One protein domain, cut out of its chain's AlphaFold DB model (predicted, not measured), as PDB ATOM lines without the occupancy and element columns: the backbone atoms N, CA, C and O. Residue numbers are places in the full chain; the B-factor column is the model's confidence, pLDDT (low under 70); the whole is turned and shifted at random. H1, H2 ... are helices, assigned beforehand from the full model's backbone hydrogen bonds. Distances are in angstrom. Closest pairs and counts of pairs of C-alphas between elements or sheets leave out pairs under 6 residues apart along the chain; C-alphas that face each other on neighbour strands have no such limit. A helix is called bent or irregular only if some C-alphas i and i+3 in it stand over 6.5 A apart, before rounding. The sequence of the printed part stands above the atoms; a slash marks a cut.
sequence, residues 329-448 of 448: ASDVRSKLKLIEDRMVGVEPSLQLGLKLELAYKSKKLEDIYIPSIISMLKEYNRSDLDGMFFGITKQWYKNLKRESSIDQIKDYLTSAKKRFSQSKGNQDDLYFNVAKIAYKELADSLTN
ATOM      1  N   ALA A 329     232.695 316.750 248.976       93.12
ATOM      2  CA  ALA A 329     231.967 317.042 247.739       93.12
ATOM      3  C   ALA A 329     231.997 318.541 247.377       93.12
ATOM      4  O   ALA A 329     231.995 318.886 246.198       93.12
ATOM      5  N   SER A 330     232.014 319.439 248.370       95.00
ATOM      6  CA  SER A 330     232.148 320.885 248.147       95.00
ATOM      7  C   SER A 330     233.521 321.257 247.602       95.00
ATOM      8  O   SER A 330     233.586 322.022 246.640       95.00
ATOM      9  N   ASP A 331     234.583 320.670 248.155       95.88
ATOM     10  CA  ASP A 331     235.959 320.899 247.702       95.88
ATOM     11  C   ASP A 331     236.106 320.477 246.233       95.88
ATOM     12  O   ASP A 331     236.541 321.272 245.400       95.88
ATOM     13  N   VAL A 332     235.626 319.277 245.882       96.44
ATOM     14  CA  VAL A 332     235.601 318.795 244.490       96.44
ATOM     15  C   VAL A 332     234.814 319.731 243.582       96.44
ATOM     16  O   VAL A 332     235.297 320.098 242.513       96.44
ATOM     17  N   ARG A 333     233.627 320.179 244.010       96.19
ATOM     18  CA  ARG A 333     232.807 321.108 243.217       96.19
ATOM     19  C   ARG A 333     233.529 322.422 242.920       96.19
ATOM     20  O   ARG A 333     233.369 322.960 241.830       96.19
ATOM     21  N   SER A 334     234.332 322.921 243.857       96.69
ATOM     22  CA  SER A 334     235.112 324.149 243.660       96.69
ATOM     23  C   SER A 334     236.251 324.002 242.639       96.69
ATOM     24  O   SER A 334     236.751 325.005 242.132       96.69
ATOM     25  N   LYS A 335     236.643 322.764 242.309       97.12
ATOM     26  CA  LYS A 335     237.757 322.429 241.411       97.12
ATOM     27  C   LYS A 335     237.324 321.668 240.152       97.12
ATOM     28  O   LYS A 335     238.188 321.169 239.445       97.12
ATOM     29  N   LEU A 336     236.024 321.612 239.836       96.12
ATOM     30  CA  LEU A 336     235.489 320.811 238.720       96.12
ATOM     31  C   LEU A 336     236.207 321.054 237.399       96.12
ATOM     32  O   LEU A 336     236.703 320.105 236.811       96.12
ATOM     33  N   LYS A 337     236.321 322.320 236.986       96.31
ATOM     34  CA  LYS A 337     236.987 322.665 235.730       96.31
ATOM     35  C   LYS A 337     238.429 322.152 235.692       96.31
ATOM     36  O   LYS A 337     238.839 321.559 234.711       96.31
ATOM     37  N   LEU A 338     239.175 322.335 236.784       96.62
ATOM     38  CA  LEU A 338     240.551 321.845 236.872       96.62
ATOM     39  C   LEU A 338     240.603 320.315 236.788       96.62
ATOM     40  O   LEU A 338     241.455 319.780 236.096       96.62
ATOM     41  N   ILE A 339     239.694 319.615 237.469       96.88
ATOM     42  CA  ILE A 339     239.592 318.153 237.397       96.88
ATOM     43  C   ILE A 339     239.317 317.705 235.955       96.88
ATOM     44  O   ILE A 339     240.004 316.820 235.459       96.88
ATOM     45  N   GLU A 340     238.359 318.330 235.271       95.31
ATOM     46  CA  GLU A 340     238.014 318.019 233.878       95.31
ATOM     47  C   GLU A 340     239.181 318.297 232.922       95.31
ATOM     48  O   GLU A 340     239.523 317.434 232.116       95.31
ATOM     49  N   ASP A 341     239.850 319.442 233.069       94.56
ATOM     50  CA  ASP A 341     241.034 319.803 232.282       94.56
ATOM     51  C   ASP A 341     242.173 318.785 232.490       94.56
ATOM     52  O   ASP A 341     242.920 318.486 231.560       94.56
ATOM     53  N   ARG A 342     242.308 318.223 233.700       95.19
ATOM     54  CA  ARG A 342     243.317 317.200 234.027       95.19
ATOM     55  C   ARG A 342     242.941 315.790 233.572       95.19
ATOM     56  O   ARG A 342     243.830 314.956 233.453       95.19
ATOM     57  N   MET A 343     241.667 315.515 233.291       94.00
ATOM     58  CA  MET A 343     241.245 314.239 232.700       94.00
ATOM     59  C   MET A 343     241.576 314.143 231.206       94.00
ATOM     60  O   MET A 343     241.557 313.044 230.654       94.00
ATOM     61  N   VAL A 344     241.868 315.259 230.532       91.19
ATOM     62  CA  VAL A 344     242.200 315.256 229.101       91.19
ATOM     63  C   VAL A 344     243.439 314.391 228.848       91.19
ATOM     64  O   VAL A 344     244.483 314.582 229.463       91.19
ATOM     65  N   GLY A 345     243.325 313.434 227.924       89.06
ATOM     66  CA  GLY A 345     244.412 312.511 227.574       89.06
ATOM     67  C   GLY A 345     244.539 311.280 228.480       89.06
ATOM     68  O   GLY A 345     245.306 310.381 228.146       89.06
ATOM     69  N   VAL A 346     243.772 311.190 229.574       93.06
ATOM     70  CA  VAL A 346     243.644 309.950 230.364       93.06
ATOM     71  C   VAL A 346     242.912 308.890 229.534       93.06
ATOM     72  O   VAL A 346     242.031 309.238 228.746       93.06
ATOM     73  N   GLU A 347     243.232 307.603 229.688       92.69
ATOM     74  CA  GLU A 347     242.522 306.546 228.951       92.69
ATOM     75  C   GLU A 347     241.007 306.567 229.293       92.69
ATOM     76  O   GLU A 347     240.647 306.670 230.470       92.69
ATOM     77  N   PRO A 348     240.105 306.502 228.293       94.25
ATOM     78  CA  PRO A 348     238.650 306.499 228.484       94.25
ATOM     79  C   PRO A 348     238.060 305.617 229.609       94.25
ATOM     80  O   PRO A 348     237.189 306.067 230.342       94.25
ATOM     81  N   SER A 349     238.494 304.380 229.798       92.62
ATOM     82  CA  SER A 349     238.096 303.486 230.895       92.62
ATOM     83  C   SER A 349     238.449 304.062 232.269       92.62
ATOM     84  O   SER A 349     237.607 304.090 233.170       92.62
ATOM     85  N   LEU A 350     239.648 304.630 232.421       93.62
ATOM     86  CA  LEU A 350     240.067 305.297 233.654       93.62
ATOM     87  C   LEU A 350     239.267 306.587 233.873       93.62
ATOM     88  O   LEU A 350     238.793 306.834 234.985       93.62
ATOM     89  N   GLN A 351     239.030 307.370 232.813       95.50
ATOM     90  CA  GLN A 351     238.152 308.545 232.865       95.50
ATOM     91  C   GLN A 351     236.723 308.178 233.292       95.50
ATOM     92  O   GLN A 351     236.137 308.866 234.129       95.50
ATOM     93  N   LEU A 352     236.160 307.096 232.746       95.81
ATOM     94  CA  LEU A 352     234.839 306.587 233.114       95.81
ATOM     95  C   LEU A 352     234.798 306.232 234.603       95.81
ATOM     96  O   LEU A 352     233.883 306.663 235.305       95.81
ATOM     97  N   GLY A 353     235.819 305.529 235.101       93.38
ATOM     98  CA  GLY A 353     235.970 305.226 236.524       93.38
ATOM     99  C   GLY A 353     235.978 306.482 237.402       93.38
ATOM    100  O   GLY A 353     235.244 306.542 238.386       93.38
ATOM    101  N   LEU A 354     236.740 307.515 237.031       94.88
ATOM    102  CA  LEU A 354     236.784 308.780 237.783       94.88
ATOM    103  C   LEU A 354     235.441 309.527 237.747       94.88
ATOM    104  O   LEU A 354     234.996 310.072 238.756       94.88
ATOM    105  N   LYS A 355     234.765 309.560 236.593       95.50
ATOM    106  CA  LYS A 355     233.440 310.190 236.464       95.50
ATOM    107  C   LYS A 355     232.387 309.464 237.300       95.50
ATOM    108  O   LYS A 355     231.538 310.126 237.900       95.50
ATOM    109  N   LEU A 356     232.451 308.134 237.374       92.31
ATOM    110  CA  LEU A 356     231.599 307.340 238.258       92.31
ATOM    111  C   LEU A 356     231.854 307.712 239.728       92.31
ATOM    112  O   LEU A 356     230.903 308.049 240.434       92.31
ATOM    113  N   GLU A 357     233.116 307.788 240.163       90.62
ATOM    114  CA  GLU A 357     233.494 308.279 241.505       90.62
ATOM    115  C   GLU A 357     232.953 309.663 241.837       90.62
ATOM    116  O   GLU A 357     232.396 309.894 242.918       90.62
ATOM    117  N   LEU A 358     233.041 310.582 240.884       93.12
ATOM    118  CA  LEU A 358     232.482 311.915 241.036       93.12
ATOM    119  C   LEU A 358     230.959 311.862 241.199       93.12
ATOM    120  O   LEU A 358     230.433 312.494 242.121       93.12
ATOM    121  N   ALA A 359     230.258 311.080 240.375       91.56
ATOM    122  CA  ALA A 359     228.810 310.895 240.482       91.56
ATOM    123  C   ALA A 359     228.398 310.329 241.856       91.56
ATOM    124  O   ALA A 359     227.460 310.843 242.476       91.56
ATOM    125  N   TYR A 360     229.134 309.350 242.396       86.38
ATOM    126  CA  TYR A 360     228.856 308.746 243.711       86.38
ATOM    127  C   TYR A 360     228.927 309.731 244.874       86.38
ATOM    128  O   TYR A 360     228.178 309.640 245.860       86.38
ATOM    129  N   LYS A 361     229.847 310.685 244.772       87.44
ATOM    130  CA  LYS A 361     230.258 311.520 245.893       87.44
ATOM    131  C   LYS A 361     229.123 312.385 246.439       87.44
ATOM    132  O   LYS A 361     228.957 312.536 247.655       87.44
ATOM    133  N   SER A 362     228.259 312.930 245.583       88.69
ATOM    134  CA  SER A 362     227.099 313.708 246.041       88.69
ATOM    135  C   SER A 362     225.994 313.805 244.998       88.69
ATOM    136  O   SER A 362     226.277 313.779 243.811       88.69
ATOM    137  N   LYS A 363     224.754 314.072 245.442       89.44
ATOM    138  CA  LYS A 363     223.617 314.294 244.528       89.44
ATOM    139  C   LYS A 363     223.891 315.395 243.495       89.44
ATOM    140  O   LYS A 363     223.462 315.303 242.361       89.44
ATOM    141  N   LYS A 364     224.609 316.452 243.897       90.81
ATOM    142  CA  LYS A 364     224.937 317.575 243.006       90.81
ATOM    143  C   LYS A 364     225.963 317.201 241.938       90.81
ATOM    144  O   LYS A 364     226.006 317.852 240.907       90.81
ATOM    145  N   LEU A 365     226.829 316.231 242.225       92.62
ATOM    146  CA  LEU A 365     227.797 315.716 241.259       92.62
ATOM    147  C   LEU A 365     227.152 314.646 240.375       92.62
ATOM    148  O   LEU A 365     227.450 314.602 239.192       92.62
ATOM    149  N   GLU A 366     226.211 313.867 240.910       91.69
ATOM    150  CA  GLU A 366     225.339 312.965 240.148       91.69
ATOM    151  C   GLU A 366     224.639 313.711 238.994       91.69
ATOM    152  O   GLU A 366     224.755 313.299 237.841       91.69
ATOM    153  N   ASP A 367     224.038 314.875 239.290       92.00
ATOM    154  CA  ASP A 367     223.353 315.744 238.317       92.00
ATOM    155  C   ASP A 367     224.277 316.229 237.169       92.00
ATOM    156  O   ASP A 367     223.796 316.599 236.101       92.00
ATOM    157  N   ILE A 368     225.599 316.242 237.381       94.69
ATOM    158  CA  ILE A 368     226.606 316.687 236.401       94.69
ATOM    159  C   ILE A 368     227.175 315.489 235.637       94.69
ATOM    160  O   ILE A 368     227.259 315.495 234.407       94.69
ATOM    161  N   TYR A 369     227.583 314.451 236.366       95.75
ATOM    162  CA  TYR A 369     228.416 313.391 235.817       95.75
ATOM    163  C   TYR A 369     227.629 312.241 235.203       95.75
ATOM    164  O   TYR A 369     228.140 311.659 234.256       95.75
ATOM    165  N   ILE A 370     226.392 311.948 235.622       95.88
ATOM    166  CA  ILE A 370     225.572 310.939 234.923       95.88
ATOM    167  C   ILE A 370     225.318 311.335 233.453       95.88
ATOM    168  O   ILE A 370     225.635 310.529 232.572       95.88
ATOM    169  N   PRO A 371     224.866 312.570 233.135       96.81
ATOM    170  CA  PRO A 371     224.772 313.016 231.745       96.81
ATOM    171  C   PRO A 371     226.122 312.983 231.012       96.81
ATOM    172  O   PRO A 371     226.193 312.536 229.867       96.81
ATOM    173  N   SER A 372     227.203 313.429 231.670       97.38
ATOM    174  CA  SER A 372     228.555 313.438 231.087       97.38
ATOM    175  C   SER A 372     229.044 312.029 230.736       97.38
ATOM    176  O   SER A 372     229.584 311.829 229.649       97.38
ATOM    177  N   ILE A 373     228.811 311.046 231.610       97.81
ATOM    178  CA  ILE A 373     229.135 309.632 231.385       97.81
ATOM    179  C   ILE A 373     228.366 309.104 230.177       97.81
ATOM    180  O   ILE A 373     228.963 308.541 229.270       97.81
ATOM    181  N   ILE A 374     227.053 309.326 230.111       97.69
ATOM    182  CA  ILE A 374     226.234 308.857 228.984       97.69
ATOM    183  C   ILE A 374     226.679 309.505 227.666       97.69
ATOM    184  O   ILE A 374     226.724 308.833 226.637       97.69
ATOM    185  N   SER A 375     227.019 310.797 227.683       97.56
ATOM    186  CA  SER A 375     227.571 311.488 226.511       97.56
ATOM    187  C   SER A 375     228.877 310.841 226.054       97.56
ATOM    188  O   SER A 375     229.026 310.536 224.875       97.56
ATOM    189  N   MET A 376     229.779 310.572 226.996       97.06
ATOM    190  CA  MET A 376     231.057 309.912 226.749       97.06
ATOM    191  C   MET A 376     230.874 308.506 226.162       97.06
ATOM    192  O   MET A 376     231.510 308.167 225.167       97.06
ATOM    193  N   LEU A 377     229.980 307.691 226.726       97.19
ATOM    194  CA  LEU A 377     229.705 306.340 226.223       97.19
ATOM    195  C   LEU A 377     229.184 306.367 224.779       97.19
ATOM    196  O   LEU A 377     229.618 305.568 223.949       97.19
ATOM    197  N   LYS A 378     228.309 307.327 224.452       95.50
ATOM    198  CA  LYS A 378     227.804 307.533 223.085       95.50
ATOM    199  C   LYS A 378     228.887 308.013 222.121       95.50
ATOM    200  O   LYS A 378     228.886 307.588 220.971       95.50
ATOM    201  N   GLU A 379     229.767 308.901 222.576       95.44
ATOM    202  CA  GLU A 379     230.863 309.457 221.779       95.44
ATOM    203  C   GLU A 379     231.895 308.386 221.419       95.44
ATOM    204  O   GLU A 379     232.205 308.200 220.244       95.44
ATOM    205  N   TYR A 380     232.384 307.641 222.414       93.88
ATOM    206  CA  TYR A 380     233.365 306.583 222.182       93.88
ATOM    207  C   TYR A 380     232.748 305.356 221.508       93.88
ATOM    208  O   TYR A 380     233.408 304.723 220.685       93.88
ATOM    209  N   ASN A 381     231.505 304.999 221.854       90.81
ATOM    210  CA  ASN A 381     230.789 303.841 221.312       90.81
ATOM    211  C   ASN A 381     231.612 302.529 221.391       90.81
ATOM    212  O   ASN A 381     231.561 301.679 220.498       90.81
ATOM    213  N   ARG A 382     232.385 302.349 222.471       90.62
ATOM    214  CA  ARG A 382     233.229 301.165 222.704       90.62
ATOM    215  C   ARG A 382     232.567 300.206 223.699       90.62
ATOM    216  O   ARG A 382     232.042 300.641 224.723       90.62
ATOM    217  N   SER A 383     232.589 298.905 223.402       89.94
ATOM    218  CA  SER A 383     231.913 297.899 224.237       89.94
ATOM    219  C   SER A 383     232.573 297.700 225.602       89.94
ATOM    220  O   SER A 383     231.881 297.357 226.550       89.94
ATOM    221  N   ASP A 384     233.880 297.920 225.737       88.12
ATOM    222  CA  ASP A 384     234.577 297.860 227.028       88.12
ATOM    223  C   ASP A 384     234.041 298.908 228.014       88.12
ATOM    224  O   ASP A 384     233.696 298.570 229.147       88.12
ATOM    225  N   LEU A 385     233.875 300.152 227.555       94.31
ATOM    226  CA  LEU A 385     233.312 301.240 228.357       94.31
ATOM    227  C   LEU A 385     231.847 300.979 228.715       94.31
ATOM    228  O   LEU A 385     231.442 301.170 229.861       94.31
ATOM    229  N   ASP A 386     231.060 300.498 227.749       94.81
ATOM    230  CA  ASP A 386     229.672 300.094 227.976       94.81
ATOM    231  C   ASP A 386     229.574 298.983 229.026       94.81
ATOM    232  O   ASP A 386     228.798 299.087 229.975       94.81
ATOM    233  N   GLY A 387     230.388 297.934 228.888       92.25
ATOM    234  CA  GLY A 387     230.415 296.806 229.812       92.25
ATOM    235  C   GLY A 387     230.795 297.218 231.231       92.25
ATOM    236  O   GLY A 387     230.094 296.841 232.172       92.25
ATOM    237  N   MET A 388     231.836 298.043 231.376       92.81
ATOM    238  CA  MET A 388     232.231 298.627 232.660       92.81
ATOM    239  C   MET A 388     231.094 299.460 233.261       92.81
ATOM    240  O   MET A 388     230.733 299.271 234.423       92.81
ATOM    241  N   PHE A 389     230.479 300.349 232.475       95.25
ATOM    242  CA  PHE A 389     229.366 301.168 232.944       95.25
ATOM    243  C   PHE A 389     228.178 300.315 233.394       95.25
ATOM    244  O   PHE A 389     227.658 300.546 234.485       95.25
ATOM    245  N   PHE A 390     227.750 299.329 232.603       94.56
ATOM    246  CA  PHE A 390     226.613 298.476 232.952       94.56
ATOM    247  C   PHE A 390     226.892 297.641 234.202       94.56
ATOM    248  O   PHE A 390     226.071 297.615 235.123       94.56
ATOM    249  N   GLY A 391     228.059 296.999 234.245       90.88
ATOM    250  CA  GLY A 391     228.466 296.108 235.324       90.88
ATOM    251  C   GLY A 391     228.627 296.831 236.654       90.88
ATOM    252  O   GLY A 391     228.078 296.389 237.666       90.88
ATOM    253  N   ILE A 392     229.289 297.992 236.648       90.19
ATOM    254  CA  ILE A 392     229.364 298.847 237.831       90.19
ATOM    255  C   ILE A 392     227.953 299.325 238.186       90.19
ATOM    256  O   ILE A 392     227.509 299.089 239.304       90.19
ATOM    257  N   THR A 393     227.202 299.919 237.249       90.88
ATOM    258  CA  THR A 393     225.864 300.498 237.504       90.88
ATOM    259  C   THR A 393     224.876 299.526 238.128       90.88
ATOM    260  O   THR A 393     224.157 299.901 239.058       90.88
ATOM    261  N   LYS A 394     224.902 298.256 237.723       90.12
ATOM    262  CA  LYS A 394     224.099 297.190 238.338       90.12
ATOM    263  C   LYS A 394     224.309 297.095 239.852       90.12
ATOM    264  O   LYS A 394     223.350 296.875 240.588       90.12
ATOM    265  N   GLN A 395     225.536 297.292 240.328       85.12
ATOM    266  CA  GLN A 395     225.880 297.152 241.745       85.12
ATOM    267  C   GLN A 395     225.360 298.305 242.610       85.12
ATOM    268  O   GLN A 395     225.279 298.162 243.828       85.12
ATOM    269  N   TRP A 396     225.002 299.451 242.021       82.25
ATOM    270  CA  TRP A 396     224.779 300.667 242.809       82.25
ATOM    271  C   TRP A 396     223.623 301.547 242.392       82.25
ATOM    272  O   TRP A 396     223.353 302.507 243.107       82.25
ATOM    273  N   TYR A 397     222.933 301.271 241.285       84.62
ATOM    274  CA  TYR A 397     221.841 302.138 240.833       84.62
ATOM    275  C   TYR A 397     220.785 302.368 241.931       84.62
ATOM    276  O   TYR A 397     220.199 303.440 242.003       84.62
ATOM    277  N   LYS A 398     220.598 301.407 242.848       82.19
ATOM    278  CA  LYS A 398     219.715 301.531 244.025       82.19
ATOM    279  C   LYS A 398     220.154 302.609 245.025       82.19
ATOM    280  O   LYS A 398     219.346 303.079 245.816       82.19
ATOM    281  N   ASN A 399     221.425 302.997 244.991       78.88
ATOM    282  CA  ASN A 399     222.029 304.022 245.839       78.88
ATOM    283  C   ASN A 399     222.071 305.401 245.161       78.88
ATOM    284  O   ASN A 399     222.444 306.386 245.813       78.88
ATOM    285  N   LEU A 400     221.686 305.489 243.878       80.50
ATOM    286  CA  LEU A 400     221.418 306.768 243.223       80.50
ATOM    287  C   LEU A 400     220.321 307.489 243.992       80.50
ATOM    288  O   LEU A 400     219.310 306.903 244.378       80.50
ATOM    289  N   LYS A 401     220.527 308.781 244.246       72.88
ATOM    290  CA  LYS A 401     219.611 309.551 245.094       72.88
ATOM    291  C   LYS A 401     218.680 310.448 244.287       72.88
ATOM    292  O   LYS A 401     217.940 311.230 244.901       72.88
ATOM    293  N   ARG A 402     218.763 310.394 242.954       83.12
ATOM    294  CA  ARG A 402     217.918 311.127 242.013       83.12
ATOM    295  C   ARG A 402     217.219 310.155 241.075       83.12
ATOM    296  O   ARG A 402     217.862 309.412 240.341       83.12
ATOM    297  N   GLU A 403     215.897 310.250 241.034       86.50
ATOM    298  CA  GLU A 403     215.088 309.528 240.048       86.50
ATOM    299  C   GLU A 403     215.483 309.920 238.618       86.50
ATOM    300  O   GLU A 403     215.690 309.052 237.781       86.50
ATOM    301  N   SER A 404     215.766 311.206 238.380       90.25
ATOM    302  CA  SER A 404     216.219 311.705 237.076       90.25
ATOM    303  C   SER A 404     217.516 311.066 236.571       90.25
ATOM    304  O   SER A 404     217.752 311.042 235.365       90.25
ATOM    305  N   SER A 405     218.390 310.581 237.458       91.94
ATOM    306  CA  SER A 405     219.589 309.839 237.049       91.94
ATOM    307  C   SER A 405     219.227 308.435 236.585       91.94
ATOM    308  O   SER A 405     219.737 307.973 235.569       91.94
ATOM    309  N   ILE A 406     218.315 307.772 237.303       91.25
ATOM    310  CA  ILE A 406     217.801 306.449 236.938       91.25
ATOM    311  C   ILE A 406     217.088 306.522 235.583       91.25
ATOM    312  O   ILE A 406     217.315 305.661 234.735       91.25
ATOM    313  N   ASP A 407     216.287 307.562 235.351       93.00
ATOM    314  CA  ASP A 407     215.584 307.765 234.081       93.00
ATOM    315  C   ASP A 407     216.562 307.931 232.913       93.00
ATOM    316  O   ASP A 407     216.445 307.241 231.905       93.00
ATOM    317  N   GLN A 408     217.612 308.739 233.082       94.50
ATOM    318  CA  GLN A 408     218.656 308.888 232.063       94.50
ATOM    319  C   GLN A 408     219.392 307.575 231.764       94.50
ATOM    320  O   GLN A 408     219.708 307.286 230.608       94.50
ATOM    321  N   ILE A 409     219.656 306.758 232.787       94.88
ATOM    322  CA  ILE A 409     220.264 305.431 232.612       94.88
ATOM    323  C   ILE A 409     219.317 304.513 231.830       94.88
ATOM    324  O   ILE A 409     219.756 303.824 230.906       94.88
ATOM    325  N   LYS A 410     218.016 304.523 232.141       94.88
ATOM    326  CA  LYS A 410     216.995 303.755 231.406       94.88
ATOM    327  C   LYS A 410     216.878 304.204 229.947       94.88
ATOM    328  O   LYS A 410     216.798 303.356 229.050       94.88
ATOM    329  N   ASP A 411     216.932 305.505 229.689       95.50
ATOM    330  CA  ASP A 411     216.944 306.062 228.335       95.50
ATOM    331  C   ASP A 411     218.188 305.608 227.567       95.50
ATOM    332  O   ASP A 411     218.101 305.189 226.405       95.50
ATOM    333  N   TYR A 412     219.348 305.612 228.228       96.06
ATOM    334  CA  TYR A 412     220.576 305.102 227.633       96.06
ATOM    335  C   TYR A 412     220.462 303.617 227.276       96.06
ATOM    336  O   TYR A 412     220.731 303.248 226.130       96.06
ATOM    337  N   LEU A 413     219.979 302.772 228.192       94.56
ATOM    338  CA  LEU A 413     219.765 301.344 227.932       94.56
ATOM    339  C   LEU A 413     218.794 301.105 226.776       94.56
ATOM    340  O   LEU A 413     219.044 300.252 225.924       94.56
ATOM    341  N   THR A 414     217.727 301.898 226.690       93.69
ATOM    342  CA  THR A 414     216.782 301.841 225.568       93.69
ATOM    343  C   THR A 414     217.489 302.117 224.241       93.69
ATOM    344  O   THR A 414     217.282 301.385 223.271       93.69
ATOM    345  N   SER A 415     218.383 303.111 224.203       91.12
ATOM    346  CA  SER A 415     219.187 303.402 223.010       91.12
ATOM    347  C   SER A 415     220.211 302.300 222.692       91.12
ATOM    348  O   SER A 415     220.388 301.930 221.529       91.12
ATOM    349  N   ALA A 416     220.816 301.697 223.719       91.94
ATOM    350  CA  ALA A 416     221.812 300.634 223.592       91.94
ATOM    351  C   ALA A 416     221.197 299.264 223.233       91.94
ATOM    352  O   ALA A 416     221.889 298.376 222.724       91.94
ATOM    353  N   LYS A 417     219.881 299.088 223.424       90.38
ATOM    354  CA  LYS A 417     219.151 297.834 223.179       90.38
ATOM    355  C   LYS A 417     219.388 297.260 221.788       90.38
ATOM    356  O   LYS A 417     219.619 296.058 221.655       90.38
ATOM    357  N   LYS A 418     219.359 298.096 220.746       85.50
ATOM    358  CA  LYS A 418     219.589 297.642 219.363       85.50
ATOM    359  C   LYS A 418     220.965 296.983 219.218       85.50
ATOM    360  O   LYS A 418     221.083 295.946 218.570       85.50
ATOM    361  N   ARG A 419     221.987 297.553 219.863       87.31
ATOM    362  CA  ARG A 419     223.362 297.045 219.835       87.31
ATOM    363  C   ARG A 419     223.474 295.725 220.593       87.31
ATOM    364  O   ARG A 419     223.870 294.731 219.995       87.31
ATOM    365  N   PHE A 420     223.061 295.672 221.858       88.06
ATOM    366  CA  PHE A 420     223.353 294.515 222.718       88.06
ATOM    367  C   PHE A 420     222.273 293.421 222.729       88.06
ATOM    368  O   PHE A 420     222.578 292.270 223.029       88.06
ATOM    369  N   SER A 421     221.028 293.709 222.336       77.94
ATOM    370  CA  SER A 421     219.947 292.703 222.313       77.94
ATOM    371  C   SER A 421     219.722 292.053 220.943       77.94
ATOM    372  O   SER A 421     219.249 290.921 220.893       77.94
ATOM    373  N   GLN A 422     220.026 292.743 219.838       65.62
ATOM    374  CA  GLN A 422     219.587 292.328 218.492       65.62
ATOM    375  C   GLN A 422     220.724 291.997 217.517       65.62
ATOM    376  O   GLN A 422     220.466 291.379 216.486       65.62
ATOM    377  N   SER A 423     221.972 292.376 217.808       65.94
ATOM    378  CA  SER A 423     223.090 292.126 216.892       65.94
ATOM    379  C   SER A 423     223.800 290.791 217.168       65.94
ATOM    380  O   SER A 423     223.982 290.373 218.317       65.94
ATOM    381  N   LYS A 424     224.221 290.117 216.086       61.84
ATOM    382  CA  LYS A 424     225.382 289.219 216.125       61.84
ATOM    383  C   LYS A 424     226.590 290.156 216.167       61.84
ATOM    384  O   LYS A 424     226.753 290.934 215.233       61.84
ATOM    385  N   GLY A 425     227.319 290.176 217.283       60.75
ATOM    386  CA  GLY A 425     228.373 291.165 217.535       60.75
ATOM    387  C   GLY A 425     229.407 291.256 216.412       60.75
ATOM    388  O   GLY A 425     229.602 290.296 215.666       60.75
ATOM    389  N   ASN A 426     230.081 292.406 216.314       63.94
ATOM    390  CA  ASN A 426     231.259 292.538 215.461       63.94
ATOM    391  C   ASN A 426     232.332 291.540 215.939       63.94
ATOM    392  O   ASN A 426     232.594 291.459 217.139       63.94
ATOM    393  N   GLN A 427     232.921 290.764 215.025       59.72
ATOM    394  CA  GLN A 427     233.978 289.807 215.374       59.72
ATOM    395  C   GLN A 427     235.259 290.514 215.839       59.72
ATOM    396  O   GLN A 427     235.982 289.944 216.651       59.72
ATOM    397  N   ASP A 428     235.468 291.767 215.425       67.31
ATOM    398  CA  ASP A 428     236.628 292.575 215.823       67.31
ATOM    399  C   ASP A 428     236.456 293.248 217.197       67.31
ATOM    400  O   ASP A 428     237.420 293.739 217.782       67.31
ATOM    401  N   ASP A 429     235.232 293.278 217.737       78.38
ATOM    402  CA  ASP A 429     234.956 293.841 219.060       78.38
ATOM    403  C   ASP A 429     235.101 292.757 220.137       78.38
ATOM    404  O   ASP A 429     234.173 291.991 220.439       78.38
ATOM    405  N   LEU A 430     236.303 292.703 220.713       76.31
ATOM    406  CA  LEU A 430     236.693 291.717 221.722       76.31
ATOM    407  C   LEU A 430     235.830 291.798 222.995       76.31
ATOM    408  O   LEU A 430     235.582 290.778 223.636       76.31
ATOM    409  N   TYR A 431     235.288 292.975 223.314       80.94
ATOM    410  CA  TYR A 431     234.555 293.237 224.557       80.94
ATOM    411  C   TYR A 431     233.038 293.071 224.421       80.94
ATOM    412  O   TYR A 431     232.329 292.972 225.424       80.94
ATOM    413  N   PHE A 432     232.518 293.005 223.190       84.12
ATOM    414  CA  PHE A 432     231.080 293.028 222.905       84.12
ATOM    415  C   PHE A 432     230.256 292.013 223.706       84.12
ATOM    416  O   PHE A 432     229.196 292.345 224.237       84.12
ATOM    417  N   ASN A 433     230.712 290.760 223.781       77.50
ATOM    418  CA  ASN A 433     229.948 289.707 224.456       77.50
ATOM    419  C   ASN A 433     229.864 289.952 225.960       77.50
ATOM    420  O   ASN A 433     228.816 289.725 226.560       77.50
ATOM    421  N   VAL A 434     230.954 290.434 226.546       76.44
ATOM    422  CA  VAL A 434     231.014 290.697 227.976       76.44
ATOM    423  C   VAL A 434     230.134 291.898 228.324       76.44
ATOM    424  O   VAL A 434     229.294 291.826 229.221       76.44
ATOM    425  N   ALA A 435     230.201 292.953 227.509       87.38
ATOM    426  CA  ALA A 435     229.312 294.106 227.606       87.38
ATOM    427  C   ALA A 435     227.831 293.730 227.453       87.38
ATOM    428  O   ALA A 435     226.977 294.234 228.179       87.38
ATOM    429  N   LYS A 436     227.515 292.800 226.544       87.38
ATOM    430  CA  LYS A 436     226.157 292.285 226.337       87.38
ATOM    431  C   LYS A 436     225.598 291.574 227.570       87.38
ATOM    432  O   LYS A 436     224.409 291.721 227.857       87.38
ATOM    433  N   ILE A 437     226.424 290.804 228.279       85.06
ATOM    434  CA  ILE A 437     226.021 290.142 229.527       85.06
ATOM    435  C   ILE A 437     225.724 291.203 230.588       85.06
ATOM    436  O   ILE A 437     224.606 291.242 231.097       85.06
ATOM    437  N   ALA A 438     226.661 292.125 230.826       89.44
ATOM    438  CA  ALA A 438     226.486 293.207 231.796       89.44
ATOM    439  C   ALA A 438     225.255 294.085 231.489       89.44
ATOM    440  O   ALA A 438     224.490 294.430 232.392       89.44
ATOM    441  N   TYR A 439     225.006 294.386 230.207       93.75
ATOM    442  CA  TYR A 439     223.803 295.084 229.743       93.75
ATOM    443  C   TYR A 439     222.527 294.363 230.180       93.75
ATOM    444  O   TYR A 439     221.626 294.990 230.738       93.75
ATOM    445  N   LYS A 440     222.437 293.052 229.916       91.38
ATOM    446  CA  LYS A 440     221.245 292.259 230.237       91.38
ATOM    447  C   LYS A 440     220.988 292.270 231.740       91.38
ATOM    448  O   LYS A 440     219.869 292.526 232.163       91.38
ATOM    449  N   GLU A 441     222.030 292.060 232.534       91.19
ATOM    450  CA  GLU A 441     221.917 292.040 233.988       91.19
ATOM    451  C   GLU A 441     221.446 293.376 234.575       91.19
ATOM    452  O   GLU A 441     220.607 293.391 235.481       91.19
ATOM    453  N   LEU A 442     221.956 294.504 234.069       93.81
ATOM    454  CA  LEU A 442     221.493 295.825 234.492       93.81
ATOM    455  C   LEU A 442     220.055 296.093 234.028       93.81
ATOM    456  O   LEU A 442     219.248 296.592 234.812       93.81
ATOM    457  N   ALA A 443     219.726 295.760 232.777       92.88
ATOM    458  CA  ALA A 443     218.383 295.942 232.234       92.88
ATOM    459  C   ALA A 443     217.340 295.174 233.061       92.88
ATOM    460  O   ALA A 443     216.360 295.775 233.498       92.88
ATOM    461  N   ASP A 444     217.606 293.898 233.355       92.00
ATOM    462  CA  ASP A 444     216.747 293.052 234.188       92.00
ATOM    463  C   ASP A 444     216.616 293.621 235.616       92.00
ATOM    464  O   ASP A 444     215.541 293.582 236.217       92.00
ATOM    465  N   SER A 445     217.691 294.207 236.158       90.75
ATOM    466  CA  SER A 445     217.685 294.834 237.489       90.75
ATOM    467  C   SER A 445     216.868 296.130 237.550       90.75
ATOM    468  O   SER A 445     216.379 296.486 238.614       90.75
ATOM    469  N   LEU A 446     216.723 296.861 236.442       87.56
ATOM    470  CA  LEU A 446     215.974 298.126 236.391       87.56
ATOM    471  C   LEU A 446     214.489 297.955 236.046       87.56
ATOM    472  O   LEU A 446     213.725 298.921 236.150       87.56
ATOM    473  N   THR A 447     214.096 296.761 235.601       80.19
ATOM    474  CA  THR A 447     212.702 296.388 235.317       80.19
ATOM    475  C   THR A 447     211.998 295.697 236.481       80.19
ATOM    476  O   THR A 447     210.769 295.680 236.496       80.19
ATOM    477  N   ASN A 448     212.763 295.139 237.426       58.50
ATOM    478  CA  ASN A 448     212.283 294.555 238.683       58.50
ATOM    479  C   ASN A 448     212.451 295.554 239.829       58.50
ATOM    480  O   ASN A 448     211.602 295.529 240.746       58.50
TER     481      ASN A 448
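Overview. This is residues 329 to 448 of the 448 residues of an uncharacterized protein of Legionella quinlivanii (UniProt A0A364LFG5). This is a flat, two-layered slab of helices, with H3, H5 and H7 side by side in one layer, H4 and H6 in the other, and the short H1 and H2 at one end. H3 to H7 make an up-and-down bundle, each running against the one before. The printed part has 120 residues, with seven named helices, H1 to H7 in chain order, and no named strand: all helix. It is compact, with a radius of gyration of the C-alphas of 14.5 A and spans of 45 by 35 by 19 A.

Along the chain. Find C-alpha 329 at (231.967, 317.042, 247.739), where H1, residues 329 to 334, begins. H2 is residues 336 to 343, and H3 residues 348 to 361, 20.0 A long. H4, residues 363 to 380, measures 25.6 A. H5, residues 383 to 399, measures 24.5 A; it is irregular, with C-alphas 395 and 398 7.9 A apart. H6, residues 403 to 422, measures 27.9 A and is only just irregular, with C-alphas 415 and 418 6.8 A apart. H7, residues 432 to 447, ends at C-alpha 447, (212.702, 296.388, 235.317).

Arrangement. Start at Ala 329: its C-alpha is 6.1 A from that of Lys 361, and H1 is close to but not clearly touching H3. H2 is likewise close to H3, its closest C-alphas being Met 343 and Gln 351, 6.5 A. H3 and H4 form a helical hairpin, closest at the C-alphas of Ala 359 and Glu 366, 4.1 A. H3 touches H5 with residues 348 to 352 alone, the same way at 11 degrees, a shallow tilt; the closest C-alphas are Ser 349 and Leu 385, 5.9 A. H4 touches H6 with residues 366 to 374 alone, closest at the C-alphas of Ile 370 and Ser 405, 6.4 A. H5 touches H7, closest at the C-alphas of Gly 387 and Ala 435, 3.7 A. H6 and H7 form a helical hairpin at a steep tilt of 44 degrees, closest at the C-alphas of Phe 420 and Lys 436, 5.1 A. Every O i to N i+4 pair is within hydrogen-bond range in H1, H2, H3 and H7, against 12 of 14 in H4, 9 of 13 in H5 and 13 of 16 in H6.

Size, cuts and confidence. The C-alphas farthest apart are Asp 331 and Lys 424, 46.0 A. The printed part has no cut and no long link. Look for pLDDT under 70 at residues 422 to 428 and at 448, the chain's last residue.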